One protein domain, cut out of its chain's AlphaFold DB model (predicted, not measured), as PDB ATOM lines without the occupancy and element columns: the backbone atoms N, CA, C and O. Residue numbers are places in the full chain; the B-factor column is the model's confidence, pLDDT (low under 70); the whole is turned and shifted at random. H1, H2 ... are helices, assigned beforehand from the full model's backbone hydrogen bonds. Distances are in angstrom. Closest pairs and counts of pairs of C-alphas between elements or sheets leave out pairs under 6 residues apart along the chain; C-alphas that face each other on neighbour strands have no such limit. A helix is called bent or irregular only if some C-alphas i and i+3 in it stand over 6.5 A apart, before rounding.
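AT A GLANCE: This is residues 55 to 256 of the 275 residues of the protein "Zinc-ribbon domain-containing protein" of Thermotogaceae bacterium (UniProt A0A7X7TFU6). A long rod of helices is built along H2, with H1 folded back along one end of it and H3 along the other. H4 and H5 make another hairpin, H5 packing on H2 and H3, and a small hairpin of H6 and H7 bridges H5 and H1; residues 215 to 225 stick out. The printed part has 202 residues with seven named helices, H1 to H7, and no named strand: all helix, loose, radius of gyration of the C-alphas 23.1 A, spans 85 by 38 by 28 A.

HOW THE PARTS SIT: H1, residues 56 to 86, and H2, residues 89 to 141, form a hairpin at 14 degrees; their closest C-alphas, of Gly 76 and Gly 95, are 4.4 A apart. H3, residues 147 to 158, touches residues 128 to 139 of H2 alone, closest at Arg 132 and Glu 152, C-alphas 5.1 A apart. H5, residues 179 to 218, is the hub, and H2, H3 and H5 are an up and down bundle, each running against the one before. H4, residues 163 to 177, touches residues 181 to 196 of H5 alone, closest at Gly 175 and Ser 182, C-alphas 3.9 A apart. H6, residues 234 to 243, touches H5 at a steep tilt of 49 degrees. H7, residues 247 to 256, touches residues 56 to 63 of H1 alone, closest at Ala 59 and Ile 254, C-alphas 5.7 A apart. Every O i to N i+4 pair is within hydrogen-bond range in H1, H3, H4, H6 and H7; 48 of 49 are in H2, 33 of 36 in H5.

IN THESE COORDINATES: H1 begins at C-alpha 56 (-0.676, -27.877, -44.689) and spans 45.1 A; H2 spans 78.8 A. H5, 56.8 A, is irregular, with C-alphas 180 and 183 7.9 A apart. H7 ends at C-alpha 256 (0.069, -33.083, -36.881).

THE WHOLE: The printed part has no cut. The link H5 to H6 is long; residues 218 to 227 are under pLDDT 70.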
ATOM      1  N   ASN A  55       3.481 -26.088 -44.269       96.38
ATOM      2  CA  ASN A  55       2.535 -25.854 -45.349       96.38
ATOM      3  C   ASN A  55       1.531 -27.015 -45.439       96.38
ATOM      4  O   ASN A  55       1.745 -28.003 -46.139       96.38
ATOM      5  N   VAL A  56       0.409 -26.878 -44.728       96.69
ATOM      6  CA  VAL A  56      -0.676 -27.877 -44.689       96.69
ATOM      7  C   VAL A  56      -1.303 -28.093 -46.072       96.69
ATOM      8  O   VAL A  56      -1.818 -29.173 -46.352       96.69
ATOM      9  N   ASN A  57      -1.222 -27.117 -46.975       97.12
ATOM     10  CA  ASN A  57      -1.756 -27.285 -48.325       97.12
ATOM     11  C   ASN A  57      -0.926 -28.299 -49.121       97.12
ATOM     12  O   ASN A  57      -1.505 -29.077 -49.870       97.12
ATOM     13  N   LEU A  58       0.397 -28.367 -48.909       97.38
ATOM     14  CA  LEU A  58       1.234 -29.411 -49.520       97.38
ATOM     15  C   LEU A  58       0.882 -30.800 -48.978       97.38
ATOM     16  O   LEU A  58       0.879 -31.763 -49.738       97.38
ATOM     17  N   ALA A  59       0.536 -30.901 -47.691       97.00
ATOM     18  CA  ALA A  59       0.073 -32.145 -47.079       97.00
ATOM     19  C   ALA A  59      -1.223 -32.659 -47.721       97.00
ATOM     20  O   ALA A  59      -1.325 -33.826 -48.093       97.00
ATOM     21  N   ILE A  60      -2.207 -31.769 -47.876       97.56
ATOM     22  CA  ILE A  60      -3.496 -32.090 -48.499       97.56
ATOM     23  C   ILE A  60      -3.311 -32.395 -49.991       97.56
ATOM     24  O   ILE A  60      -3.870 -33.369 -50.487       97.56
ATOM     25  N   ALA A  61      -2.496 -31.608 -50.698       97.94
ATOM     26  CA  ALA A  61      -2.183 -31.847 -52.104       97.94
ATOM     27  C   ALA A  61      -1.508 -33.211 -52.308       97.94
ATOM     28  O   ALA A  61      -1.899 -33.948 -53.205       97.94
ATOM     29  N   SER A  62      -0.553 -33.577 -51.446       97.31
ATOM     30  CA  SER A  62       0.100 -34.890 -51.465       97.31
ATOM     31  C   SER A  62      -0.919 -36.030 -51.317       97.31
ATOM     32  O   SER A  62      -0.883 -36.975 -52.098       97.31
ATOM     33  N   LEU A  63      -1.901 -35.901 -50.415       97.31
ATOM     34  CA  LEU A  63      -2.983 -36.885 -50.280       97.31
ATOM     35  C   LEU A  63      -3.834 -36.990 -51.557       97.31
ATOM     36  O   LEU A  63      -4.057 -38.090 -52.059       97.31
ATOM     37  N   ILE A  64      -4.303 -35.859 -52.092       97.94
ATOM     38  CA  ILE A  64      -5.171 -35.838 -53.282       97.94
ATOM     39  C   ILE A  64      -4.441 -36.431 -54.494       97.94
ATOM     40  O   ILE A  64      -4.993 -37.276 -55.195       97.94
ATOM     41  N   ILE A  65      -3.189 -36.026 -54.719       98.00
ATOM     42  CA  ILE A  65      -2.361 -36.530 -55.822       98.00
ATOM     43  C   ILE A  65      -2.054 -38.020 -55.628       98.00
ATOM     44  O   ILE A  65      -2.076 -38.766 -56.601       98.00
ATOM     45  N   GLY A  66      -1.840 -38.475 -54.390       96.75
ATOM     46  CA  GLY A  66      -1.668 -39.896 -54.081       96.75
ATOM     47  C   GLY A  66      -2.897 -40.726 -54.445       96.75
ATOM     48  O   GLY A  66      -2.768 -41.759 -55.098       96.75
ATOM     49  N   ILE A  67      -4.097 -40.242 -54.110       97.12
ATOM     50  CA  ILE A  67      -5.356 -40.894 -54.503       97.12
ATOM     51  C   ILE A  67      -5.487 -40.933 -56.033       97.12
ATOM     52  O   ILE A  67      -5.802 -41.984 -56.587       97.12
ATOM     53  N   LEU A  68      -5.193 -39.826 -56.726       97.75
ATOM     54  CA  LEU A  68      -5.190 -39.788 -58.195       97.75
ATOM     55  C   LEU A  68      -4.201 -40.796 -58.796       97.75
ATOM     56  O   LEU A  68      -4.538 -41.486 -59.755       97.75
ATOM     57  N   GLY A  69      -3.014 -40.938 -58.205       97.69
ATOM     58  CA  GLY A  69      -2.017 -41.918 -58.630       97.69
ATOM     59  C   GLY A  69      -2.493 -43.364 -58.501       97.69
ATOM     60  O   GLY A  69      -2.249 -44.167 -59.407       97.69
ATOM     61  N   VAL A  70      -3.224 -43.689 -57.427       96.25
ATOM     62  CA  VAL A  70      -3.869 -45.001 -57.246       96.25
ATOM     63  C   VAL A  70      -4.957 -45.222 -58.295       96.25
ATOM     64  O   VAL A  70      -4.999 -46.286 -58.908       96.25
ATOM     65  N   VAL A  71      -5.795 -44.215 -58.563       98.00
ATOM     66  CA  VAL A  71      -6.831 -44.293 -59.606       98.00
ATOM     67  C   VAL A  71      -6.206 -44.549 -60.979       98.00
ATOM     68  O   VAL A  71      -6.637 -45.465 -61.675       98.00
ATOM     69  N   PHE A  72      -5.148 -43.819 -61.347       98.12
ATOM     70  CA  PHE A  72      -4.416 -44.078 -62.589       98.12
ATOM     71  C   PHE A  72      -3.823 -45.487 -62.620       98.12
ATOM     72  O   PHE A  72      -3.940 -46.162 -63.636       98.12
ATOM     73  N   SER A  73      -3.251 -45.974 -61.517       97.31
ATOM     74  CA  SER A  73      -2.713 -47.338 -61.453       97.31
ATOM     75  C   SER A  73      -3.790 -48.399 -61.718       97.31
ATOM     76  O   SER A  73      -3.576 -49.310 -62.515       97.31
ATOM     77  N   LEU A  74      -4.973 -48.247 -61.111       97.69
ATOM     78  CA  LEU A  74      -6.094 -49.173 -61.291       97.69
ATOM     79  C   LEU A  74      -6.668 -49.124 -62.711       97.69
ATOM     80  O   LEU A  74      -6.913 -50.175 -63.298       97.69
ATOM     81  N   ILE A  75      -6.848 -47.927 -63.282       97.44
ATOM     82  CA  ILE A  75      -7.316 -47.775 -64.668       97.44
ATOM     83  C   ILE A  75      -6.292 -48.383 -65.629       97.44
ATOM     84  O   ILE A  75      -6.667 -49.186 -66.477       97.44
ATOM     85  N   GLY A  76      -5.007 -48.056 -65.463       96.94
ATOM     86  CA  GLY A  76      -3.924 -48.613 -66.273       96.94
ATOM     87  C   GLY A  76      -3.912 -50.139 -66.231       96.94
ATOM     88  O   GLY A  76      -3.844 -50.774 -67.279       96.94
ATOM     89  N   LEU A  77      -4.089 -50.730 -65.043       96.19
ATOM     90  CA  LEU A  77      -4.183 -52.179 -64.871       96.19
ATOM     91  C   LEU A  77      -5.383 -52.773 -65.615       96.19
ATOM     92  O   LEU A  77      -5.209 -53.728 -66.368       96.19
ATOM     93  N   VAL A  78      -6.584 -52.219 -65.426       96.56
ATOM     94  CA  VAL A  78      -7.801 -52.723 -66.082       96.56
ATOM     95  C   VAL A  78      -7.682 -52.618 -67.600       96.56
ATOM     96  O   VAL A  78      -7.931 -53.608 -68.286       96.56
ATOM     97  N   THR A  79      -7.248 -51.466 -68.120       95.81
ATOM     98  CA  THR A  79      -7.040 -51.257 -69.557       95.81
ATOM     99  C   THR A  79      -6.017 -52.247 -70.105       95.81
ATOM    100  O   THR A  79      -6.321 -52.953 -71.059       95.81
ATOM    101  N   SER A  80      -4.846 -52.384 -69.472       95.19
ATOM    102  CA  SER A  80      -3.826 -53.335 -69.922       95.19
ATOM    103  C   SER A  80      -4.334 -54.777 -69.921       95.19
ATOM    104  O   SER A  80      -4.137 -55.485 -70.903       95.19
ATOM    105  N   VAL A  81      -5.021 -55.213 -68.862       96.06
ATOM    106  CA  VAL A  81      -5.563 -56.577 -68.768       96.06
ATOM    107  C   VAL A  81      -6.608 -56.831 -69.853       96.06
ATOM    108  O   VAL A  81      -6.530 -57.843 -70.548       96.06
ATOM    109  N   GLN A  82      -7.559 -55.912 -70.043       96.00
ATOM    110  CA  GLN A  82      -8.577 -56.032 -71.090       96.00
ATOM    111  C   GLN A  82      -7.952 -56.097 -72.485       96.00
ATOM    112  O   GLN A  82      -8.352 -56.930 -73.296       96.00
ATOM    113  N   SER A  83      -6.935 -55.278 -72.744       95.75
ATOM    114  CA  SER A  83      -6.224 -55.260 -74.020       95.75
ATOM    115  C   SER A  83      -5.443 -56.546 -74.293       95.75
ATOM    116  O   SER A  83      -5.442 -57.001 -75.435       95.75
ATOM    117  N   VAL A  84      -4.854 -57.189 -73.272       95.75
ATOM    118  CA  VAL A  84      -4.253 -58.531 -73.427       95.75
ATOM    119  C   VAL A  84      -5.310 -59.542 -73.868       95.75
ATOM    120  O   VAL A  84      -5.092 -60.264 -74.838       95.75
ATOM    121  N   TYR A  85      -6.460 -59.582 -73.190       95.94
ATOM    122  CA  TYR A  85      -7.534 -60.518 -73.538       95.94
ATOM    123  C   TYR A  85      -8.118 -60.262 -74.931       95.94
ATOM    124  O   TYR A  85      -8.469 -61.211 -75.629       95.94
ATOM    125  N   ALA A  86      -8.209 -58.997 -75.340       96.06
ATOM    126  CA  ALA A  86      -8.723 -58.602 -76.647       96.06
ATOM    127  C   ALA A  86      -7.692 -58.734 -77.786       96.06
ATOM    128  O   ALA A  86      -8.058 -58.570 -78.947       96.06
ATOM    129  N   GLY A  87      -6.413 -58.993 -77.481       95.44
ATOM    130  CA  GLY A  87      -5.329 -58.944 -78.469       95.44
ATOM    131  C   GLY A  87      -5.080 -57.540 -79.039       95.44
ATOM    132  O   GLY A  87      -4.507 -57.405 -80.119       95.44
ATOM    133  N   ASP A  88      -5.517 -56.492 -78.335       95.62
ATOM    134  CA  ASP A  88      -5.418 -55.099 -78.771       95.62
ATOM    135  C   ASP A  88      -4.094 -54.472 -78.316       95.62
ATOM    136  O   ASP A  88      -3.929 -54.025 -77.179       95.62
ATOM    137  N   ILE A  89      -3.138 -54.400 -79.240       93.31
ATOM    138  CA  ILE A  89      -1.827 -53.792 -78.993       93.31
ATOM    139  C   ILE A  89      -1.954 -52.282 -78.712       93.31
ATOM    140  O   ILE A  89      -1.194 -51.742 -77.905       93.31
ATOM    141  N   GLY A  90      -2.921 -51.590 -79.327       93.50
ATOM    142  CA  GLY A  90      -3.132 -50.154 -79.123       93.50
ATOM    143  C   GLY A  90      -3.549 -49.836 -77.688       93.50
ATOM    144  O   GLY A  90      -2.973 -48.954 -77.045       93.50
ATOM    145  N   GLY A  91      -4.487 -50.610 -77.146       91.69
ATOM    146  CA  GLY A  91      -4.908 -50.493 -75.754       91.69
ATOM    147  C   GLY A  91      -3.810 -50.854 -74.740       91.69
ATOM    148  O   GLY A  91      -3.738 -50.227 -73.680       91.69
ATOM    149  N   LEU A  92      -2.873 -51.753 -75.076       91.75
ATOM    150  CA  LEU A  92      -1.689 -52.003 -74.235       91.75
ATOM    151  C   LEU A  92      -0.801 -50.758 -74.111       91.75
ATOM    152  O   LEU A  92      -0.381 -50.412 -73.001       91.75
ATOM    153  N   PHE A  93      -0.560 -50.048 -75.218       94.75
ATOM    154  CA  PHE A  93       0.167 -48.777 -75.185       94.75
ATOM    155  C   PHE A  93      -0.582 -47.721 -74.369       94.75
ATOM    156  O   PHE A  93       0.035 -47.048 -73.540       94.75
ATOM    157  N   ALA A  94      -1.904 -47.621 -74.528       93.25
ATOM    158  CA  ALA A  94      -2.721 -46.711 -73.727       93.25
ATOM    159  C   ALA A  94      -2.608 -47.016 -72.220       93.25
ATOM    160  O   ALA A  94      -2.354 -46.108 -71.429       93.25
ATOM    161  N   GLY A  95      -2.695 -48.289 -71.818       93.88
ATOM    162  CA  GLY A  95      -2.499 -48.703 -70.425       93.88
ATOM    163  C   GLY A  95      -1.107 -48.347 -69.888       93.88
ATOM    164  O   GLY A  95      -0.984 -47.794 -68.793       93.88
ATOM    165  N   SER A  96      -0.053 -48.552 -70.687       92.50
ATOM    166  CA  SER A  96       1.324 -48.176 -70.317       92.50
ATOM    167  C   SER A  96       1.511 -46.661 -70.129       92.50
ATOM    168  O   SER A  96       2.201 -46.217 -69.203       92.50
ATOM    169  N   ALA A  97       0.838 -45.846 -70.947       95.62
ATOM    170  CA  ALA A  97       0.839 -44.394 -70.799       95.62
ATOM    171  C   ALA A  97       0.167 -43.968 -69.481       95.62
ATOM    172  O   ALA A  97       0.683 -43.103 -68.771       95.62
ATOM    173  N   ILE A  98      -0.930 -44.625 -69.095       96.69
ATOM    174  CA  ILE A  98      -1.618 -44.356 -67.824       96.69
ATOM    175  C   ILE A  98      -0.739 -44.754 -66.624       96.69
ATOM    176  O   ILE A  98      -0.658 -44.007 -65.645       96.69
ATOM    177  N   PHE A  99      -0.002 -45.868 -66.700       96.31
ATOM    178  CA  PHE A  99       0.981 -46.220 -65.667       96.31
ATOM    179  C   PHE A  99       2.086 -45.172 -65.521       96.31
ATOM    180  O   PHE A  99       2.516 -44.885 -64.403       96.31
ATOM    181  N   THR A 100       2.501 -44.548 -66.624       95.94
ATOM    182  CA  THR A 100       3.485 -43.460 -66.590       95.94
ATOM    183  C   THR A 100       2.939 -42.253 -65.817       95.94
ATOM    184  O   THR A 100       3.652 -41.682 -64.992       95.94
ATOM    185  N   LEU A 101       1.655 -41.911 -65.979       96.00
ATOM    186  CA  LEU A 101       0.998 -40.875 -65.168       96.00
ATOM    187  C   LEU A 101       0.961 -41.248 -63.678       96.00
ATOM    188  O   LEU A 101       1.283 -40.416 -62.827       96.00
ATOM    189  N   SER A 102       0.639 -42.504 -63.352       97.06
ATOM    190  CA  SER A 102       0.689 -43.003 -61.970       97.06
ATOM    191  C   SER A 102       2.096 -42.868 -61.371       97.06
ATOM    192  O   SER A 102       2.260 -42.356 -60.262       97.06
ATOM    193  N   PHE A 103       3.141 -43.217 -62.122       95.62
ATOM    194  CA  PHE A 103       4.523 -43.035 -61.680       95.62
ATOM    195  C   PHE A 103       4.857 -41.561 -61.398       95.62
ATOM    196  O   PHE A 103       5.362 -41.240 -60.321       95.62
ATOM    197  N   LEU A 104       4.515 -40.648 -62.315       97.12
ATOM    198  CA  LEU A 104       4.770 -39.213 -62.141       97.12
ATOM    199  C   LEU A 104       4.060 -38.648 -60.904       97.12
ATOM    200  O   LEU A 104       4.665 -37.900 -60.133       97.12
ATOM    201  N   THR A 105       2.805 -39.038 -60.668       97.38
ATOM    202  CA  THR A 105       2.077 -38.622 -59.457       97.38
ATOM    203  C   THR A 105       2.748 -39.126 -58.177       97.38
ATOM    204  O   THR A 105       2.889 -38.348 -57.236       97.38
ATOM    205  N   ASN A 106       3.258 -40.363 -58.151       95.56
ATOM    206  CA  ASN A 106       3.996 -40.899 -57.002       95.56
ATOM    207  C   ASN A 106       5.304 -40.138 -56.725       95.56
ATOM    208  O   ASN A 106       5.628 -39.875 -55.565       95.56
ATOM    209  N   VAL A 107       6.029 -39.722 -57.768       95.94
ATOM    210  CA  VAL A 107       7.226 -38.876 -57.612       95.94
ATOM    211  C   VAL A 107       6.860 -37.525 -56.991       95.94
ATOM    212  O   VAL A 107       7.528 -37.066 -56.063       95.94
ATOM    213  N   ILE A 108       5.768 -36.903 -57.446       97.88
ATOM    214  CA  ILE A 108       5.284 -35.637 -56.879       97.88
ATOM    215  C   ILE A 108       4.899 -35.821 -55.406       97.88
ATOM    216  O   ILE A 108       5.308 -35.027 -54.557       97.88
ATOM    217  N   VAL A 109       4.158 -36.884 -55.083       97.75
ATOM    218  CA  VAL A 109       3.761 -37.222 -53.710       97.75
ATOM    219  C   VAL A 109       4.973 -37.339 -52.797       97.75
ATOM    220  O   VAL A 109       4.986 -36.701 -51.743       97.75
ATOM    221  N   LEU A 110       5.998 -38.083 -53.227       95.19
ATOM    222  CA  LEU A 110       7.244 -38.266 -52.487       95.19
ATOM    223  C   LEU A 110       7.900 -36.921 -52.151       95.19
ATOM    224  O   LEU A 110       8.279 -36.692 -51.000       95.19
ATOM    225  N   ILE A 111       8.003 -36.017 -53.128       97.19
ATOM    226  CA  ILE A 111       8.613 -34.694 -52.941       97.19
ATOM    227  C   ILE A 111       7.801 -33.865 -51.939       97.19
ATOM    228  O   ILE A 111       8.356 -33.348 -50.966       97.19
ATOM    229  N   LEU A 112       6.483 -33.761 -52.139       98.00
ATOM    230  CA  LEU A 112       5.605 -32.961 -51.280       98.00
ATOM    231  C   LEU A 112       5.619 -33.459 -49.832       98.00
ATOM    232  O   LEU A 112       5.758 -32.666 -48.898       98.00
ATOM    233  N   GLN A 113       5.528 -34.774 -49.647       96.50
ATOM    234  CA  GLN A 113       5.583 -35.414 -48.339       96.50
ATOM    235  C   GLN A 113       6.925 -35.153 -47.648       96.50
ATOM    236  O   GLN A 113       6.951 -34.770 -46.479       96.50
ATOM    237  N   THR A 114       8.033 -35.305 -48.373       96.44
ATOM    238  CA  THR A 114       9.386 -35.056 -47.854       96.44
ATOM    239  C   THR A 114       9.526 -33.618 -47.352       96.44
ATOM    240  O   THR A 114      10.030 -33.394 -46.250       96.44
ATOM    241  N   ILE A 115       9.009 -32.644 -48.110       97.62
ATOM    242  CA  ILE A 115       9.008 -31.231 -47.714       97.62
ATOM    243  C   ILE A 115       8.217 -31.025 -46.417       97.62
ATOM    244  O   ILE A 115       8.718 -30.375 -45.499       97.62
ATOM    245  N   VAL A 116       6.998 -31.562 -46.326       98.12
ATOM    246  CA  VAL A 116       6.133 -31.377 -45.147       98.12
ATOM    247  C   VAL A 116       6.747 -32.000 -43.896       98.12
ATOM    248  O   VAL A 116       6.775 -31.354 -42.850       98.12
ATOM    249  N   ILE A 117       7.277 -33.221 -43.998       97.19
ATOM    250  CA  ILE A 117       7.908 -33.906 -42.864       97.19
ATOM    251  C   ILE A 117       9.108 -33.093 -42.382       97.19
ATOM    252  O   ILE A 117       9.185 -32.758 -41.205       97.19
ATOM    253  N   PHE A 118       9.995 -32.674 -43.290       96.94
ATOM    254  CA  PHE A 118      11.148 -31.851 -42.923       96.94
ATOM    255  C   PHE A 118      10.740 -30.527 -42.254       96.94
ATOM    256  O   PHE A 118      11.388 -30.068 -41.301       96.94
ATOM    257  N   GLN A 119       9.639 -29.920 -42.717       97.50
ATOM    258  CA  GLN A 119       9.110 -28.691 -42.135       97.50
ATOM    259  C   GLN A 119       8.801 -28.838 -40.642       97.50
ATOM    260  O   GLN A 119       9.100 -27.891 -39.918       97.50
ATOM    261  N   TRP A 120       8.327 -29.997 -40.162       97.06
ATOM    262  CA  TRP A 120       8.028 -30.222 -38.739       97.06
ATOM    263  C   TRP A 120       9.218 -29.902 -37.837       97.06
ATOM    264  O   TRP A 120       9.116 -29.044 -36.962       97.06
ATOM    265  N   SER A 121      10.375 -30.515 -38.106       96.06
ATOM    266  CA  SER A 121      11.601 -30.244 -37.347       96.06
ATOM    267  C   SER A 121      12.052 -28.790 -37.470       96.06
ATOM    268  O   SER A 121      12.407 -28.168 -36.472       96.06
ATOM    269  N   THR A 122      12.007 -28.207 -38.674       96.00
ATOM    270  CA  THR A 122      12.483 -26.824 -38.860       96.00
ATOM    271  C   THR A 122      11.596 -25.795 -38.162       96.00
ATOM    272  O   THR A 122      12.110 -24.826 -37.612       96.00
ATOM    273  N   SER A 123      10.281 -26.005 -38.159       95.75
ATOM    274  CA  SER A 123       9.311 -25.123 -37.515       95.75
ATOM    275  C   SER A 123       9.421 -25.184 -35.993       95.75
ATOM    276  O   SER A 123       9.465 -24.137 -35.348       95.75
ATOM    277  N   LEU A 124       9.541 -26.388 -35.421       95.69
ATOM    278  CA  LEU A 124       9.733 -26.568 -33.979       95.69
ATOM    279  C   LEU A 124      11.073 -25.983 -33.509       95.69
ATOM    280  O   LEU A 124      11.094 -25.214 -32.551       95.69
ATOM    281  N   ASN A 125      12.173 -26.267 -34.212       95.88
ATOM    282  CA  ASN A 125      13.492 -25.732 -33.856       95.88
ATOM    283  C   ASN A 125      13.555 -24.201 -33.961       95.88
ATOM    284  O   ASN A 125      14.115 -23.556 -33.080       95.88
ATOM    285  N   MET A 126      12.942 -23.605 -34.991       94.12
ATOM    286  CA  MET A 126      12.870 -22.144 -35.116       94.12
ATOM    287  C   MET A 126      12.079 -21.521 -33.961       94.12
ATOM    288  O   MET A 126      12.459 -20.491 -33.410       94.12
ATOM    289  N   ASN A 127      10.978 -22.157 -33.563       94.06
ATOM    290  CA  ASN A 127      10.182 -21.699 -32.436       94.06
ATOM    291  C   ASN A 127      10.946 -21.796 -31.102       94.06
ATOM    292  O   ASN A 127      10.889 -20.860 -30.301       94.06
ATOM    293  N   ILE A 128      11.711 -22.873 -30.895       94.81
ATOM    294  CA  ILE A 128      12.646 -23.018 -29.770       94.81
ATOM    295  C   ILE A 128      13.644 -21.855 -29.756       94.81
ATOM    296  O   ILE A 128      13.758 -21.164 -28.742       94.81
ATOM    297  N   ASP A 129      14.310 -21.586 -30.882       93.50
ATOM    298  CA  ASP A 129      15.305 -20.514 -30.996       93.50
ATOM    299  C   ASP A 129      14.687 -19.135 -30.697       93.50
ATOM    300  O   ASP A 129      15.218 -18.374 -29.882       93.50
ATOM    301  N   ASN A 130      13.516 -18.838 -31.265       91.31
ATOM    302  CA  ASN A 130      12.807 -17.583 -31.011       91.31
ATOM    303  C   ASN A 130      12.399 -17.423 -29.538       91.31
ATOM    304  O   ASN A 130      12.441 -16.320 -28.994       91.31
ATOM    305  N   THR A 131      12.021 -18.517 -28.878       91.19
ATOM    306  CA  THR A 131      11.645 -18.497 -27.456       91.19
ATOM    307  C   THR A 131      12.861 -18.251 -26.576       91.19
ATOM    308  O   THR A 131      12.816 -17.397 -25.694       91.19
ATOM    309  N   ARG A 132      13.982 -18.920 -26.858       92.31
ATOM    310  CA  ARG A 132      15.244 -18.706 -26.137       92.31
ATOM    311  C   ARG A 132      15.720 -17.264 -26.228       92.31
ATOM    312  O   ARG A 132      16.183 -16.705 -25.240       92.31
ATOM    313  N   LEU A 133      15.578 -16.642 -27.396       89.62
ATOM    314  CA  LEU A 133      15.935 -15.239 -27.579       89.62
ATOM    315  C   LEU A 133      15.105 -14.303 -26.685       89.62
ATOM    316  O   LEU A 133      15.645 -13.336 -26.147       89.62
ATOM    317  N   ILE A 134      13.824 -14.612 -26.469       87.50
ATOM    318  CA  ILE A 134      12.977 -13.877 -25.520       87.50
ATOM    319  C   ILE A 134      13.409 -14.152 -24.080       87.50
ATOM    320  O   ILE A 134      13.570 -13.203 -23.317       87.50
ATOM    321  N   CYS A 135      13.697 -15.406 -23.720       88.56
ATOM    322  CA  CYS A 135      14.231 -15.742 -22.397       88.56
ATOM    323  C   CYS A 135      15.519 -14.965 -22.086       88.56
ATOM    324  O   CYS A 135      15.646 -14.408 -20.996       88.56
ATOM    325  N   ARG A 136      16.439 -14.830 -23.051       89.25
ATOM    326  CA  ARG A 136      17.663 -14.020 -22.901       89.25
ATOM    327  C   ARG A 136      17.364 -12.555 -22.619       89.25
ATOM    328  O   ARG A 136      17.987 -11.958 -21.745       89.25
ATOM    329  N   ARG A 137      16.397 -11.975 -23.335       87.75
ATOM    330  CA  ARG A 137      15.973 -10.581 -23.129       87.75
ATOM    331  C   ARG A 137      15.346 -10.375 -21.758       87.75
ATOM    332  O   ARG A 137      15.726  -9.443 -21.057       87.75
ATOM    333  N   LEU A 138      14.442 -11.264 -21.357       86.50
ATOM    334  CA  LEU A 138      13.803 -11.213 -20.042       86.50
ATOM    335  C   LEU A 138      14.819 -11.416 -18.912       86.50
ATOM    336  O   LEU A 138      14.741 -10.725 -17.900       86.50
ATOM    337  N   THR A 139      15.818 -12.280 -19.117       90.00
ATOM    338  CA  THR A 139      16.944 -12.463 -18.186       90.00
ATOM    339  C   THR A 139      17.780 -11.193 -18.056       90.00
ATOM    340  O   THR A 139      18.170 -10.834 -16.949       90.00
ATOM    341  N   ALA A 140      18.059 -10.502 -19.164       89.06
ATOM    342  CA  ALA A 140      18.804  -9.246 -19.140       89.06
ATOM    343  C   ALA A 140      18.024  -8.126 -18.431       89.06
ATOM    344  O   ALA A 140      18.620  -7.342 -17.696       89.06
ATOM    345  N   ALA A 141      16.700  -8.075 -18.614       87.88
ATOM    346  CA  ALA A 141      15.828  -7.107 -17.952       87.88
ATOM    347  C   ALA A 141      15.617  -7.411 -16.458       87.88
ATOM    348  O   ALA A 141      15.518  -6.491 -15.653       87.88
ATOM    349  N   ASN A 142      15.571  -8.691 -16.076       87.25
ATOM    350  CA  ASN A 142      15.330  -9.139 -14.703       87.25
ATOM    351  C   ASN A 142      16.357 -10.208 -14.278       87.25
ATOM    352  O   ASN A 142      16.013 -11.390 -14.186       87.25
ATOM    353  N   PRO A 143      17.610  -9.820 -13.969       87.44
ATOM    354  CA  PRO A 143      18.696 -10.774 -13.720       87.44
ATOM    355  C   PRO A 143      18.490 -11.702 -12.519       87.44
ATOM    356  O   PRO A 143      19.123 -12.757 -12.469       87.44
ATOM    357  N   GLN A 144      17.633 -11.310 -11.570       86.31
ATOM    358  CA  GLN A 144      17.337 -12.066 -10.348       86.31
ATOM    359  C   GLN A 144      16.384 -13.244 -10.573       86.31
ATOM    360  O   GLN A 144      16.316 -14.142  -9.739       86.31
ATOM    361  N   ASN A 145      15.640 -13.260 -11.683       83.12
ATOM    362  CA  ASN A 145      14.709 -14.341 -11.970       83.12
ATOM    363  C   ASN A 145      15.448 -15.494 -12.676       83.12
ATOM    364  O   ASN A 145      15.802 -15.403 -13.856       83.12
ATOM    365  N   SER A 146      15.690 -16.579 -11.939       85.81
ATOM    366  CA  SER A 146      16.358 -17.785 -12.445       85.81
ATOM    367  C   SER A 146      15.532 -18.562 -13.472       85.81
ATOM    368  O   SER A 146      16.112 -19.306 -14.267       85.81
ATOM    369  N   ASP A 147      14.210 -18.380 -13.500       86.31
ATOM    370  CA  ASP A 147      13.296 -19.198 -14.303       86.31
ATOM    371  C   ASP A 147      13.531 -19.011 -15.804       86.31
ATOM    372  O   ASP A 147      13.444 -19.967 -16.574       86.31
ATOM    373  N   TYR A 148      13.911 -17.802 -16.234       87.25
ATOM    374  CA  TYR A 148      14.237 -17.528 -17.634       87.25
ATOM    375  C   TYR A 148      15.472 -18.298 -18.109       87.25
ATOM    376  O   TYR A 148      15.481 -18.805 -19.232       87.25
ATOM    377  N   ARG A 149      16.502 -18.405 -17.257       88.94
ATOM    378  CA  ARG A 149      17.734 -19.142 -17.580       88.94
ATOM    379  C   ARG A 149      17.485 -20.641 -17.598       88.94
ATOM    380  O   ARG A 149      17.963 -21.323 -18.500       88.94
ATOM    381  N   GLU A 150      16.707 -21.135 -16.639       91.06
ATOM    382  CA  GLU A 150      16.319 -22.544 -16.580       91.06
ATOM    383  C   GLU A 150      15.497 -22.941 -17.813       91.06
ATOM    384  O   GLU A 150      15.771 -23.963 -18.447       91.06
ATOM    385  N   LEU A 151      14.528 -22.112 -18.217       91.06
ATOM    386  CA  LEU A 151      13.758 -22.351 -19.433       91.06
ATOM    387  C   LEU A 151      14.641 -22.294 -20.684       91.06
ATOM    388  O   LEU A 151      14.515 -23.158 -21.550       91.06
ATOM    389  N   GLU A 152      15.545 -21.317 -20.785       92.81
ATOM    390  CA  GLU A 152      16.480 -21.232 -21.908       92.81
ATOM    391  C   GLU A 152      17.329 -22.504 -22.030       92.81
ATOM    392  O   GLU A 152      17.469 -23.036 -23.136       92.81
ATOM    393  N   TYR A 153      17.857 -23.001 -20.909       92.25
ATOM    394  CA  TYR A 153      18.643 -24.230 -20.858       92.25
ATOM    395  C   TYR A 153      17.816 -25.441 -21.307       92.25
ATOM    396  O   TYR A 153      18.221 -26.173 -22.212       92.25
ATOM    397  N   ARG A 154      16.607 -25.613 -20.758       94.19
ATOM    398  CA  ARG A 154      15.705 -26.707 -21.156       94.19
ATOM    399  C   ARG A 154      15.355 -26.664 -22.638       94.19
ATOM    400  O   ARG A 154      15.340 -27.707 -23.289       94.19
ATOM    401  N   LEU A 155      15.098 -25.477 -23.182       94.12
ATOM    402  CA  LEU A 155      14.804 -25.284 -24.601       94.12
ATOM    403  C   LEU A 155      16.008 -25.618 -25.491       94.12
ATOM    404  O   LEU A 155      15.822 -26.218 -26.547       94.12
ATOM    405  N   ASP A 156      17.228 -25.277 -25.070       92.94
ATOM    406  CA  ASP A 156      18.451 -25.630 -25.799       92.94
ATOM    407  C   ASP A 156      18.616 -27.148 -25.919       92.94
ATOM    408  O   ASP A 156      18.811 -27.663 -27.018       92.94
ATOM    409  N   THR A 157      18.411 -27.879 -24.817       93.94
ATOM    410  CA  THR A 157      18.492 -29.353 -24.809       93.94
ATOM    411  C   THR A 157      17.399 -30.043 -25.629       93.94
ATOM    412  O   THR A 157      17.506 -31.232 -25.929       93.94
ATOM    413  N   LEU A 158      16.332 -29.319 -25.982       94.00
ATOM    414  CA  LEU A 158      15.191 -29.857 -26.718       94.00
ATOM    415  C   LEU A 158      15.366 -29.784 -28.241       94.00
ATOM    416  O   LEU A 158      14.671 -30.488 -28.983       94.00
ATOM    417  N   LYS A 159      16.274 -28.922 -28.708       92.75
ATOM    418  CA  LYS A 159      16.602 -28.784 -30.124       92.75
ATOM    419  C   LYS A 159      17.200 -30.091 -30.634       92.75
ATOM    420  O   LYS A 159      18.049 -30.692 -29.983       92.75
ATOM    421  N   PHE A 160      16.770 -30.521 -31.813       93.25
ATOM    422  CA  PHE A 160      17.273 -31.756 -32.411       93.25
ATOM    423  C   PHE A 160      17.592 -31.573 -33.889       93.25
ATOM    424  O   PHE A 160      16.911 -30.842 -34.612       93.25
ATOM    425  N   GLU A 161      18.630 -32.257 -34.352       94.19
ATOM    426  CA  GLU A 161      18.978 -32.302 -35.766       94.19
ATOM    427  C   GLU A 161      18.212 -33.435 -36.462       94.19
ATOM    428  O   GLU A 161      18.190 -34.560 -35.956       94.19
ATOM    429  N   PRO A 162      17.605 -33.198 -37.638       95.00
ATOM    430  CA  PRO A 162      16.792 -34.196 -38.330       95.00
ATOM    431  C   PRO A 162      17.649 -35.223 -39.099       95.00
ATOM    432  O   PRO A 162      17.325 -35.589 -40.226       95.00
ATOM    433  N   TRP A 163      18.758 -35.702 -38.528       96.62
ATOM    434  CA  TRP A 163      19.666 -36.643 -39.197       96.62
ATOM    435  C   TRP A 163      18.965 -37.962 -39.555       96.62
ATOM    436  O   TRP A 163      19.138 -38.473 -40.658       96.62
ATOM    437  N   ALA A 164      18.105 -38.475 -38.664       97.25
ATOM    438  CA  ALA A 164      17.376 -39.725 -38.879       97.25
ATOM    439  C   ALA A 164      16.431 -39.632 -40.088       97.25
ATOM    440  O   ALA A 164      16.267 -40.599 -40.827       97.25
ATOM    441  N   PHE A 165      15.872 -38.445 -40.344       97.38
ATOM    442  CA  PHE A 165      15.074 -38.181 -41.538       97.38
ATOM    443  C   PHE A 165      15.910 -38.281 -42.822       97.38
ATOM    444  O   PHE A 165      15.465 -38.890 -43.794       97.38
ATOM    445  N   TRP A 166      17.133 -37.746 -42.827       97.38
ATOM    446  CA  TRP A 166      18.024 -37.842 -43.988       97.38
ATOM    447  C   TRP A 166      18.518 -39.266 -44.232       97.38
ATOM    448  O   TRP A 166      18.589 -39.690 -45.383       97.38
ATOM    449  N   VAL A 167      18.796 -40.027 -43.169       98.00
ATOM    450  CA  VAL A 167      19.127 -41.456 -43.282       98.00
ATOM    451  C   VAL A 167      17.947 -42.238 -43.860       98.00
ATOM    452  O   VAL A 167      18.137 -43.015 -44.792       98.00
ATOM    453  N   TYR A 168      16.725 -41.989 -43.377       97.12
ATOM    454  CA  TYR A 168      15.504 -42.559 -43.954       97.12
ATOM    455  C   TYR A 168      15.382 -42.248 -45.454       97.12
ATOM    456  O   TYR A 168      15.202 -43.166 -46.255       97.12
ATOM    457  N   LEU A 169      15.532 -40.979 -45.848       96.81
ATOM    458  CA  LEU A 169      15.417 -40.563 -47.246       96.81
ATOM    459  C   LEU A 169      16.506 -41.201 -48.125       96.81
ATOM    460  O   LEU A 169      16.220 -41.654 -49.232       96.81
ATOM    461  N   GLY A 170      17.740 -41.276 -47.619       97.06
ATOM    462  CA  GLY A 170      18.861 -41.916 -48.305       97.06
ATOM    463  C   GLY A 170      18.653 -43.417 -48.503       97.06
ATOM    464  O   GLY A 170      18.890 -43.925 -49.596       97.06
ATOM    465  N   LEU A 171      18.149 -44.127 -47.488       97.50
ATOM    466  CA  LEU A 171      17.823 -45.553 -47.589       97.50
ATOM    467  C   LEU A 171      16.668 -45.810 -48.557       97.50
ATOM    468  O   LEU A 171      16.739 -46.742 -49.355       97.50
ATOM    469  N   TYR A 172      15.641 -44.960 -48.540       94.25
ATOM    470  CA  TYR A 172      14.550 -45.046 -49.507       94.25
ATOM    471  C   TYR A 172      15.063 -44.879 -50.946       94.25
ATOM    472  O   TYR A 172      14.742 -45.681 -51.822       94.25
ATOM    473  N   PHE A 173      15.938 -43.895 -51.183       95.12
ATOM    474  CA  PHE A 173      16.581 -43.699 -52.483       95.12
ATOM    475  C   PHE A 173      17.468 -44.888 -52.891       95.12
ATOM    476  O   PHE A 173      17.381 -45.358 -54.024       95.12
ATOM    477  N   LEU A 174      18.269 -45.433 -51.969       95.81
ATOM    478  CA  LEU A 174      19.074 -46.635 -52.214       95.81
ATOM    479  C   LEU A 174      18.213 -47.848 -52.581       95.81
ATOM    480  O   LEU A 174      18.616 -48.635 -53.434       95.81
ATOM    481  N   GLY A 175      17.015 -47.974 -52.003       95.00
ATOM    482  CA  GLY A 175      16.053 -49.011 -52.376       95.00
ATOM    483  C   GLY A 175      15.574 -48.917 -53.826       95.00
ATOM    484  O   GLY A 175      15.318 -49.948 -54.442       95.00
ATOM    485  N   ILE A 176      15.506 -47.708 -54.387       91.50
ATOM    486  CA  ILE A 176      15.165 -47.482 -55.799       91.50
ATOM    487  C   ILE A 176      16.361 -47.811 -56.702       91.50
ATOM    488  O   ILE A 176      16.197 -48.464 -57.730       91.50
ATOM    489  N   VAL A 177      17.566 -47.376 -56.320       94.75
ATOM    490  CA  VAL A 177      18.793 -47.564 -57.119       94.75
ATOM    491  C   VAL A 177      19.277 -49.014 -57.107       94.75
ATOM    492  O   VAL A 177      19.820 -49.489 -58.103       94.75
ATOM    493  N   VAL A 178      19.067 -49.735 -56.003       96.00
ATOM    494  CA  VAL A 178      19.498 -51.126 -55.822       96.00
ATOM    495  C   VAL A 178      18.283 -52.010 -55.489       96.00
ATOM    496  O   VAL A 178      18.104 -52.419 -54.336       96.00
ATOM    497  N   PRO A 179      17.442 -52.354 -56.490       94.00
ATOM    498  CA  PRO A 179      16.179 -53.059 -56.262       94.00
ATOM    499  C   PRO A 179      16.328 -54.414 -55.562       94.00
ATOM    500  O   PRO A 179      15.455 -54.797 -54.781       94.00
ATOM    501  N   ALA A 180      17.449 -55.112 -55.784       95.56
ATOM    502  CA  ALA A 180      17.740 -56.423 -55.195       95.56
ATOM    503  C   ALA A 180      17.694 -56.426 -53.654       95.56
ATOM    504  O   ALA A 180      17.306 -57.423 -53.049       95.56
ATOM    505  N   TYR A 181      18.037 -55.299 -53.021       94.31
ATOM    506  CA  TYR A 181      18.029 -55.132 -51.563       94.31
ATOM    507  C   TYR A 181      16.990 -54.108 -51.088       94.31
ATOM    508  O   TYR A 181      17.012 -53.684 -49.933       94.31
ATOM    509  N   SER A 182      16.054 -53.719 -51.960       94.69
ATOM    510  CA  SER A 182      15.033 -52.708 -51.664       94.69
ATOM    511  C   SER A 182      14.232 -53.021 -50.401       94.69
ATOM    512  O   SER A 182      14.010 -52.134 -49.581       94.69
ATOM    513  N   TRP A 183      13.838 -54.278 -50.192       94.81
ATOM    514  CA  TRP A 183      13.093 -54.705 -49.005       94.81
ATOM    515  C   TRP A 183      13.865 -54.420 -47.703       94.81
ATOM    516  O   TRP A 183      13.286 -53.903 -46.750       94.81
ATOM    517  N   LEU A 184      15.179 -54.678 -47.683       96.12
ATOM    518  CA  LEU A 184      16.042 -54.445 -46.526       96.12
ATOM    519  C   LEU A 184      16.182 -52.947 -46.245       96.12
ATOM    520  O   LEU A 184      15.982 -52.507 -45.112       96.12
ATOM    521  N   PHE A 185      16.476 -52.152 -47.280       97.44
ATOM    522  CA  PHE A 185      16.596 -50.702 -47.138       97.44
ATOM    523  C   PHE A 185      15.284 -50.053 -46.688       97.44
ATOM    524  O   PHE A 185      15.318 -49.153 -45.851       97.44
ATOM    525  N   ASN A 186      14.134 -50.542 -47.161       93.81
ATOM    526  CA  ASN A 186      12.824 -50.065 -46.723       93.81
ATOM    527  C   ASN A 186      12.554 -50.382 -45.244       93.81
ATOM    528  O   ASN A 186      12.078 -49.506 -44.522       93.81
ATOM    529  N   ILE A 187      12.896 -51.585 -44.765       95.38
ATOM    530  CA  ILE A 187      12.736 -51.947 -43.345       95.38
ATOM    531  C   ILE A 187      13.620 -51.062 -42.460       95.38
ATOM    532  O   ILE A 187      13.132 -50.469 -41.497       95.38
ATOM    533  N   ILE A 188      14.906 -50.929 -42.795       97.62
ATOM    534  CA  ILE A 188      15.838 -50.096 -42.021       97.62
ATOM    535  C   ILE A 188      15.405 -48.623 -42.087       97.62
ATOM    536  O   ILE A 188      15.364 -47.940 -41.064       97.62
ATOM    537  N   GLY A 189      15.014 -48.139 -43.268       96.75
ATOM    538  CA  GLY A 189      14.495 -46.788 -43.458       96.75
ATOM    539  C   GLY A 189      13.271 -46.521 -42.583       96.75
ATOM    540  O   GLY A 189      13.210 -45.490 -41.915       96.75
ATOM    541  N   PHE A 190      12.335 -47.469 -42.505       95.06
ATOM    542  CA  PHE A 190      11.151 -47.352 -41.659       95.06
ATOM    543  C   PHE A 190      11.497 -47.219 -40.166       95.06
ATOM    544  O   PHE A 190      10.869 -46.431 -39.456       95.06
ATOM    545  N   VAL A 191      12.544 -47.904 -39.691       96.50
ATOM    546  CA  VAL A 191      13.056 -47.727 -38.320       96.50
ATOM    547  C   VAL A 191      13.556 -46.295 -38.105       96.50
ATOM    548  O   VAL A 191      13.187 -45.662 -37.114       96.50
ATOM    549  N   PHE A 192      14.335 -45.743 -39.041       98.12
ATOM    550  CA  PHE A 192      14.816 -44.358 -38.948       98.12
ATOM    551  C   PHE A 192      13.690 -43.321 -39.032       98.12
ATOM    552  O   PHE A 192      13.731 -42.321 -38.311       98.12
ATOM    553  N   LEU A 193      12.647 -43.581 -39.826       96.75
ATOM    554  CA  LEU A 193      11.429 -42.771 -39.811       96.75
ATOM    555  C   LEU A 193      10.776 -42.793 -38.421       96.75
ATOM    556  O   LEU A 193      10.414 -41.742 -37.897       96.75
ATOM    557  N   GLY A 194      10.686 -43.963 -37.784       96.38
ATOM    558  CA  GLY A 194      10.195 -44.103 -36.411       96.38
ATOM    559  C   GLY A 194      11.018 -43.303 -35.394       96.38
ATOM    560  O   GLY A 194      10.444 -42.595 -34.565       96.38
ATOM    561  N   ILE A 195      12.352 -43.344 -35.490       97.00
ATOM    562  CA  ILE A 195      13.259 -42.547 -34.642       97.00
ATOM    563  C   ILE A 195      12.995 -41.048 -34.827       97.00
ATOM    564  O   ILE A 195      12.867 -40.315 -33.843       97.00
ATOM    565  N   TYR A 196      12.863 -40.594 -36.075       97.69
ATOM    566  CA  TYR A 196      12.550 -39.201 -36.383       97.69
ATOM    567  C   TYR A 196      11.197 -38.763 -35.798       97.69
ATOM    568  O   TYR A 196      11.098 -37.702 -35.174       97.69
ATOM    569  N   LEU A 197      10.155 -39.589 -35.950       97.00
ATOM    570  CA  LEU A 197       8.832 -39.317 -35.380       97.00
ATOM    571  C   LEU A 197       8.885 -39.252 -33.852       97.00
ATOM    572  O   LEU A 197       8.276 -38.362 -33.264       97.00
ATOM    573  N   GLN A 198       9.652 -40.138 -33.210       96.44
ATOM    574  CA  GLN A 198       9.795 -40.171 -31.752       96.44
ATOM    575  C   GLN A 198      10.406 -38.879 -31.228       96.44
ATOM    576  O   GLN A 198       9.888 -38.297 -30.275       96.44
ATOM    577  N   GLN A 199      11.480 -38.415 -31.865       96.06
ATOM    578  CA  GLN A 199      12.102 -37.140 -31.522       96.06
ATOM    579  C   GLN A 199      11.126 -35.984 -31.744       96.06
ATOM    580  O   GLN A 199      10.911 -35.186 -30.839       96.06
ATOM    581  N   THR A 200      10.457 -35.948 -32.896       96.31
ATOM    582  CA  THR A 200       9.536 -34.860 -33.247       96.31
ATOM    583  C   THR A 200       8.337 -34.782 -32.295       96.31
ATOM    584  O   THR A 200       8.005 -33.697 -31.820       96.31
ATOM    585  N   PHE A 201       7.700 -35.911 -31.963       95.88
ATOM    586  CA  PHE A 201       6.577 -35.948 -31.018       95.88
ATOM    587  C   PHE A 201       7.009 -35.578 -29.604       95.88
ATOM    588  O   PHE A 201       6.331 -34.787 -28.949       95.88
ATOM    589  N   LYS A 202       8.154 -36.101 -29.147       95.12
ATOM    590  CA  LYS A 202       8.709 -35.768 -27.832       95.12
ATOM    591  C   LYS A 202       9.030 -34.277 -27.734       95.12
ATOM    592  O   LYS A 202       8.641 -33.645 -26.756       95.12
ATOM    593  N   THR A 203       9.693 -33.713 -28.743       95.19
ATOM    594  CA  THR A 203      10.011 -32.284 -28.799       95.19
ATOM    595  C   THR A 203       8.747 -31.439 -28.814       95.19
ATOM    596  O   THR A 203       8.649 -30.513 -28.021       95.19
ATOM    597  N   ALA A 204       7.751 -31.773 -29.637       95.00
ATOM    598  CA  ALA A 204       6.487 -31.040 -29.670       95.00
ATOM    599  C   ALA A 204       5.763 -31.051 -28.307       95.00
ATOM    600  O   ALA A 204       5.324 -30.001 -27.839       95.00
ATOM    601  N   ALA A 205       5.690 -32.214 -27.648       93.56
ATOM    602  CA  ALA A 205       5.026 -32.366 -26.355       93.56
ATOM    603  C   ALA A 205       5.745 -31.606 -25.226       93.56
ATOM    604  O   ALA A 205       5.111 -30.829 -24.514       93.56
ATOM    605  N   LEU A 206       7.065 -31.783 -25.092       93.19
ATOM    606  CA  LEU A 206       7.859 -31.102 -24.063       93.19
ATOM    607  C   LEU A 206       7.930 -29.592 -24.296       93.19
ATOM    608  O   LEU A 206       7.884 -28.821 -23.343       93.19
ATOM    609  N   LEU A 207       8.013 -29.155 -25.557       93.69
ATOM    610  CA  LEU A 207       8.023 -27.734 -25.898       93.69
ATOM    611  C   LEU A 207       6.731 -27.064 -25.439       93.69
ATOM    612  O   LEU A 207       6.776 -25.975 -24.866       93.69
ATOM    613  N   GLN A 208       5.594 -27.720 -25.667       91.00
ATOM    614  CA  GLN A 208       4.321 -27.226 -25.174       91.00
ATOM    615  C   GLN A 208       4.266 -27.249 -23.643       91.00
ATOM    616  O   GLN A 208       3.881 -26.250 -23.057       91.00
ATOM    617  N   GLU A 209       4.698 -28.327 -22.985       90.31
ATOM    618  CA  GLU A 209       4.698 -28.418 -21.517       90.31
ATOM    619  C   GLU A 209       5.533 -27.306 -20.859       90.31
ATOM    620  O   GLU A 209       5.075 -26.640 -19.926       90.31
ATOM    621  N   TYR A 210       6.746 -27.065 -21.367       90.44
ATOM    622  CA  TYR A 210       7.627 -26.016 -20.854       90.44
ATOM    623  C   TYR A 210       7.016 -24.629 -21.025       90.44
ATOM    624  O   TYR A 210       7.128 -23.791 -20.130       90.44
ATOM    625  N   LYS A 211       6.333 -24.398 -22.147       88.12
ATOM    626  CA  LYS A 211       5.671 -23.128 -22.428       88.12
ATOM    627  C   LYS A 211       4.375 -22.945 -21.666       88.12
ATOM    628  O   LYS A 211       4.152 -21.854 -21.165       88.12
ATOM    629  N   ASP A 212       3.569 -23.986 -21.516       85.62
ATOM    630  CA  ASP A 212       2.358 -23.952 -20.700       85.62
ATOM    631  C   ASP A 212       2.732 -23.598 -19.253       85.62
ATOM    632  O   ASP A 212       2.126 -22.703 -18.666       85.62
ATOM    633  N   ARG A 213       3.791 -24.209 -18.696       84.50
ATOM    634  CA  ARG A 213       4.309 -23.838 -17.369       84.50
ATOM    635  C   ARG A 213       4.809 -22.394 -17.349       84.50
ATOM    636  O   ARG A 213       4.421 -21.652 -16.453       84.50
ATOM    637  N   PHE A 214       5.633 -21.997 -18.317       83.81
ATOM    638  CA  PHE A 214       6.156 -20.635 -18.390       83.81
ATOM    639  C   PHE A 214       5.022 -19.611 -18.448       83.81
ATOM    640  O   PHE A 214       4.901 -18.781 -17.558       83.81
ATOM    641  N   TYR A 215       4.126 -19.721 -19.425       79.69
ATOM    642  CA  TYR A 215       3.012 -18.800 -19.581       79.69
ATOM    643  C   TYR A 215       2.033 -18.858 -18.418       79.69
ATOM    644  O   TYR A 215       1.527 -17.805 -18.073       79.69
ATOM    645  N   SER A 216       1.812 -19.998 -17.753       77.06
ATOM    646  CA  SER A 216       0.926 -20.052 -16.577       77.06
ATOM    647  C   SER A 216       1.386 -19.156 -15.422       77.06
ATOM    648  O   SER A 216       0.552 -18.611 -14.708       77.06
ATOM    649  N   VAL A 217       2.699 -18.947 -15.270       71.88
ATOM    650  CA  VAL A 217       3.267 -18.057 -14.244       71.88
ATOM    651  C   VAL A 217       3.047 -16.581 -14.599       71.88
ATOM    652  O   VAL A 217       2.893 -15.748 -13.711       71.88
ATOM    653  N   TYR A 218       2.982 -16.255 -15.893       65.19
ATOM    654  CA  TYR A 218       2.795 -14.886 -16.392       65.19
ATOM    655  C   TYR A 218       1.352 -14.583 -16.833       65.19
ATOM    656  O   TYR A 218       0.995 -13.423 -17.045       65.19
ATOM    657  N   GLN A 219       0.493 -15.596 -16.970       58.44
ATOM    658  CA  GLN A 219      -0.885 -15.447 -17.420       58.44
ATOM    659  C   GLN A 219      -1.824 -15.141 -16.249       58.44
ATOM    660  O   GLN A 219      -2.488 -16.018 -15.711       58.44
ATOM    661  N   ASN A 220      -2.005 -13.842 -16.006       54.03
ATOM    662  CA  ASN A 220      -3.355 -13.270 -15.900       54.03
ATOM    663  C   ASN A 220      -3.926 -12.904 -17.297       54.03
ATOM    664  O   ASN A 220      -4.983 -12.289 -17.399       54.03
ATOM    665  N   ALA A 221      -3.212 -13.229 -18.387       50.78
ATOM    666  CA  ALA A 221      -3.317 -12.492 -19.645       50.78
ATOM    667  C   ALA A 221      -4.275 -13.045 -20.713       50.78
ATOM    668  O   ALA A 221      -4.696 -12.240 -21.532       50.78
ATOM    669  N   MET A 222      -4.675 -14.326 -20.761       50.97
ATOM    670  CA  MET A 222      -5.711 -14.756 -21.729       50.97
ATOM    671  C   MET A 222      -6.501 -15.990 -21.282       50.97
ATOM    672  O   MET A 222      -5.946 -17.065 -21.087       50.97
ATOM    673  N   ALA A 223      -7.827 -15.841 -21.226       51.09
ATOM    674  CA  ALA A 223      -8.820 -16.893 -20.993       51.09
ATOM    675  C   ALA A 223      -9.098 -17.758 -22.244       51.09
ATOM    676  O   ALA A 223     -10.214 -18.242 -22.437       51.09
ATOM    677  N   THR A 224      -8.126 -17.921 -23.145       56.62
ATOM    678  CA  THR A 224      -8.289 -18.796 -24.310       56.62
ATOM    679  C   THR A 224      -7.836 -20.209 -23.951       56.62
ATOM    680  O   THR A 224      -6.669 -20.406 -23.609       56.62
ATOM    681  N   PRO A 225      -8.722 -21.221 -24.023       56.00
ATOM    682  CA  PRO A 225      -8.319 -22.597 -23.786       56.00
ATOM    683  C   PRO A 225      -7.298 -23.004 -24.850       56.00
ATOM    684  O   PRO A 225      -7.605 -23.095 -26.040       56.00
ATOM    685  N   VAL A 226      -6.064 -23.236 -24.410       57.94
ATOM    686  CA  VAL A 226      -4.988 -23.753 -25.251       57.94
ATOM    687  C   VAL A 226      -5.369 -25.164 -25.681       57.94
ATOM    688  O   VAL A 226      -5.452 -26.080 -24.859       57.94
ATOM    689  N   ARG A 227      -5.617 -25.362 -26.980       67.25
ATOM    690  CA  ARG A 227      -5.779 -26.711 -27.521       67.25
ATOM    691  C   ARG A 227      -4.430 -27.414 -27.414       67.25
ATOM    692  O   ARG A 227      -3.519 -27.143 -28.190       67.25
ATOM    693  N   LYS A 228      -4.317 -28.323 -26.444       75.38
ATOM    694  CA  LYS A 228      -3.109 -29.127 -26.260       75.38
ATOM    695  C   LYS A 228      -2.863 -29.981 -27.504       75.38
ATOM    696  O   LYS A 228      -3.781 -30.651 -27.990       75.38
ATOM    697  N   MET A 229      -1.630 -29.976 -28.003       79.19
ATOM    698  CA  MET A 229      -1.178 -30.951 -28.984       79.19
ATOM    699  C   MET A 229      -1.398 -32.348 -28.420       79.19
ATOM    700  O   MET A 229      -1.169 -32.615 -27.235       79.19
ATOM    701  N   LYS A 230      -1.861 -33.260 -29.272       84.06
ATOM    702  CA  LYS A 230      -2.092 -34.632 -28.832       84.06
ATOM    703  C   LYS A 230      -0.744 -35.299 -28.591       84.06
ATOM    704  O   LYS A 230       0.064 -35.404 -29.514       84.06
ATOM    705  N   ASN A 231      -0.531 -35.792 -27.373       84.50
ATOM    706  CA  ASN A 231       0.613 -36.642 -27.080       84.50
ATOM    707  C   ASN A 231       0.453 -37.960 -27.851       84.50
ATOM    708  O   ASN A 231      -0.546 -38.667 -27.687       84.50
ATOM    709  N   ARG A 232       1.405 -38.259 -28.733       91.19
ATOM    710  CA  ARG A 232       1.381 -39.442 -29.599       91.19
ATOM    711  C   ARG A 232       2.503 -40.383 -29.199       91.19
ATOM    712  O   ARG A 232       3.659 -39.983 -29.130       91.19
ATOM    713  N   ASN A 233       2.155 -41.649 -28.994       92.88
ATOM    714  CA  ASN A 233       3.129 -42.720 -28.833       92.88
ATOM    715  C   ASN A 233       3.490 -43.278 -30.214       92.88
ATOM    716  O   ASN A 233       2.607 -43.747 -30.934       92.88
ATOM    717  N   VAL A 234       4.778 -43.266 -30.567       93.31
ATOM    718  CA  VAL A 234       5.251 -43.752 -31.870       93.31
ATOM    719  C   VAL A 234       4.914 -45.216 -32.107       93.31
ATOM    720  O   VAL A 234       4.553 -45.561 -33.226       93.31
ATOM    721  N   PHE A 235       4.952 -46.066 -31.079       93.06
ATOM    722  CA  PHE A 235       4.577 -47.471 -31.231       93.06
ATOM    723  C   PHE A 235       3.117 -47.614 -31.678       93.06
ATOM    724  O   PHE A 235       2.829 -48.315 -32.645       93.06
ATOM    725  N   LEU A 236       2.200 -46.880 -31.035       94.25
ATOM    726  CA  LEU A 236       0.787 -46.860 -31.426       94.25
ATOM    727  C   LEU A 236       0.591 -46.235 -32.810       94.25
ATOM    728  O   LEU A 236      -0.222 -46.714 -33.590       94.25
ATOM    729  N   THR A 237       1.345 -45.183 -33.134       94.56
ATOM    730  CA  THR A 237       1.338 -44.580 -34.471       94.56
ATOM    731  C   THR A 237       1.743 -45.593 -35.541       94.56
ATOM    732  O   THR A 237       1.020 -45.744 -36.519       94.56
ATOM    733  N   VAL A 238       2.841 -46.322 -35.343       93.81
ATOM    734  CA  VAL A 238       3.296 -47.380 -36.258       93.81
ATOM    735  C   VAL A 238       2.255 -48.492 -36.366       93.81
ATOM    736  O   VAL A 238       1.907 -48.892 -37.475       93.81
ATOM    737  N   LEU A 239       1.696 -48.935 -35.238       95.06
ATOM    738  CA  LEU A 239       0.639 -49.941 -35.214       95.06
ATOM    739  C   LEU A 239      -0.582 -49.499 -36.036       95.06
ATOM    740  O   LEU A 239      -1.073 -50.268 -36.858       95.06
ATOM    741  N   PHE A 240      -1.041 -48.254 -35.879       96.25
ATOM    742  CA  PHE A 240      -2.153 -47.727 -36.670       96.25
ATOM    743  C   PHE A 240      -1.806 -47.571 -38.147       96.25
ATOM    744  O   PHE A 240      -2.665 -47.838 -38.985       96.25
ATOM    745  N   ILE A 241      -0.575 -47.190 -38.495       94.88
ATOM    746  CA  ILE A 241      -0.126 -47.160 -39.895       94.88
ATOM    747  C   ILE A 241      -0.261 -48.554 -40.517       94.88
ATOM    748  O   ILE A 241      -0.816 -48.665 -41.605       94.88
ATOM    749  N   ILE A 242       0.170 -49.606 -39.816       93.62
ATOM    750  CA  ILE A 242       0.091 -50.987 -40.308       93.62
ATOM    751  C   ILE A 242      -1.369 -51.453 -40.412       93.62
ATOM    752  O   ILE A 242      -1.796 -51.878 -41.482       93.62
ATOM    753  N   ILE A 243      -2.154 -51.326 -39.333       96.69
ATOM    754  CA  ILE A 243      -3.552 -51.800 -39.282       96.69
ATOM    755  C   ILE A 243      -4.429 -51.102 -40.329       96.69
ATOM    756  O   ILE A 243      -5.333 -51.712 -40.889       96.69
ATOM    757  N   THR A 244      -4.165 -49.825 -40.606       96.69
ATOM    758  CA  THR A 244      -4.945 -49.036 -41.573       96.69
ATOM    759  C   THR A 244      -4.344 -49.022 -42.977       96.69
ATOM    760  O   THR A 244      -4.760 -48.208 -43.799       96.69
ATOM    761  N   LEU A 245      -3.353 -49.878 -43.259       93.19
ATOM    762  CA  LEU A 245      -2.678 -49.961 -44.560       93.19
ATOM    763  C   LEU A 245      -2.175 -48.593 -45.061       93.19
ATOM    764  O   LEU A 245      -2.311 -48.240 -46.230       93.19
ATOM    765  N   GLY A 246      -1.625 -47.784 -44.156       91.00
ATOM    766  CA  GLY A 246      -1.083 -46.463 -44.465       91.00
ATOM    767  C   GLY A 246      -2.098 -45.316 -44.456       91.00
ATOM    768  O   GLY A 246      -1.686 -44.163 -44.535       91.00
ATOM    769  N   ILE A 247      -3.402 -45.550 -44.277       95.19
ATOM    770  CA  ILE A 247      -4.389 -44.451 -44.205       95.19
ATOM    771  C   ILE A 247      -4.106 -43.530 -43.006       95.19
ATOM    772  O   ILE A 247      -4.166 -42.303 -43.122       95.19
ATOM    773  N   TYR A 248      -3.721 -44.098 -41.860       96.44
ATOM    774  CA  TYR A 248      -3.355 -43.314 -40.679       96.44
ATOM    775  C   TYR A 248      -2.152 -42.396 -40.930       96.44
ATOM    776  O   TYR A 248      -2.066 -41.324 -40.333       96.44
ATOM    777  N   TRP A 249      -1.239 -42.774 -41.828       96.56
ATOM    778  CA  TRP A 249      -0.093 -41.937 -42.175       96.56
ATOM    779  C   TRP A 249      -0.531 -40.598 -42.779       96.56
ATOM    780  O   TRP A 249      -0.053 -39.542 -42.367       96.56
ATOM    781  N   TRP A 250      -1.508 -40.625 -43.683       96.50
ATOM    782  CA  TRP A 250      -2.085 -39.418 -44.275       96.50
ATOM    783  C   TRP A 250      -2.807 -38.547 -43.250       96.50
ATOM    784  O   TRP A 250      -2.631 -37.325 -43.233       96.50
ATOM    785  N   TYR A 251      -3.576 -39.180 -42.357       96.25
ATOM    786  CA  TYR A 251      -4.188 -38.491 -41.223       96.25
ATOM    787  C   TYR A 251      -3.128 -37.787 -40.376       96.25
ATOM    788  O   TYR A 251      -3.259 -36.595 -40.097       96.25
ATOM    789  N   LEU A 252      -2.070 -38.506 -39.995       96.69
ATOM    790  CA  LEU A 252      -0.983 -37.976 -39.186       96.69
ATOM    791  C   LEU A 252      -0.321 -36.787 -39.883       96.69
ATOM    792  O   LEU A 252      -0.151 -35.741 -39.258       96.69
ATOM    793  N   LEU A 253      -0.010 -36.927 -41.172       97.31
ATOM    794  CA  LEU A 253       0.693 -35.915 -41.945       97.31
ATOM    795  C   LEU A 253      -0.071 -34.580 -41.956       97.31
ATOM    796  O   LEU A 253       0.524 -33.520 -41.755       97.31
ATOM    797  N   ILE A 254      -1.397 -34.617 -42.099       97.25
ATOM    798  CA  ILE A 254      -2.249 -33.417 -42.087       97.25
ATOM    799  C   ILE A 254      -2.519 -32.928 -40.659       97.25
ATOM    800  O   ILE A 254      -2.348 -31.742 -40.366       97.25
ATOM    801  N   ALA A 255      -2.969 -33.816 -39.769       95.94
ATOM    802  CA  ALA A 255      -3.413 -33.452 -38.427       95.94
ATOM    803  C   ALA A 255      -2.264 -32.899 -37.581       95.94
ATOM    804  O   ALA A 255      -2.426 -31.869 -36.930       95.94
ATOM    805  N   PHE A 256      -1.093 -33.535 -37.635       96.38
ATOM    806  CA  PHE A 256       0.069 -33.083 -36.881       96.38
ATOM    807  C   PHE A 256       0.609 -31.748 -37.412       96.38
ATOM    808  O   PHE A 256       0.887 -30.847 -36.626       96.38
TER     809      PHE A 256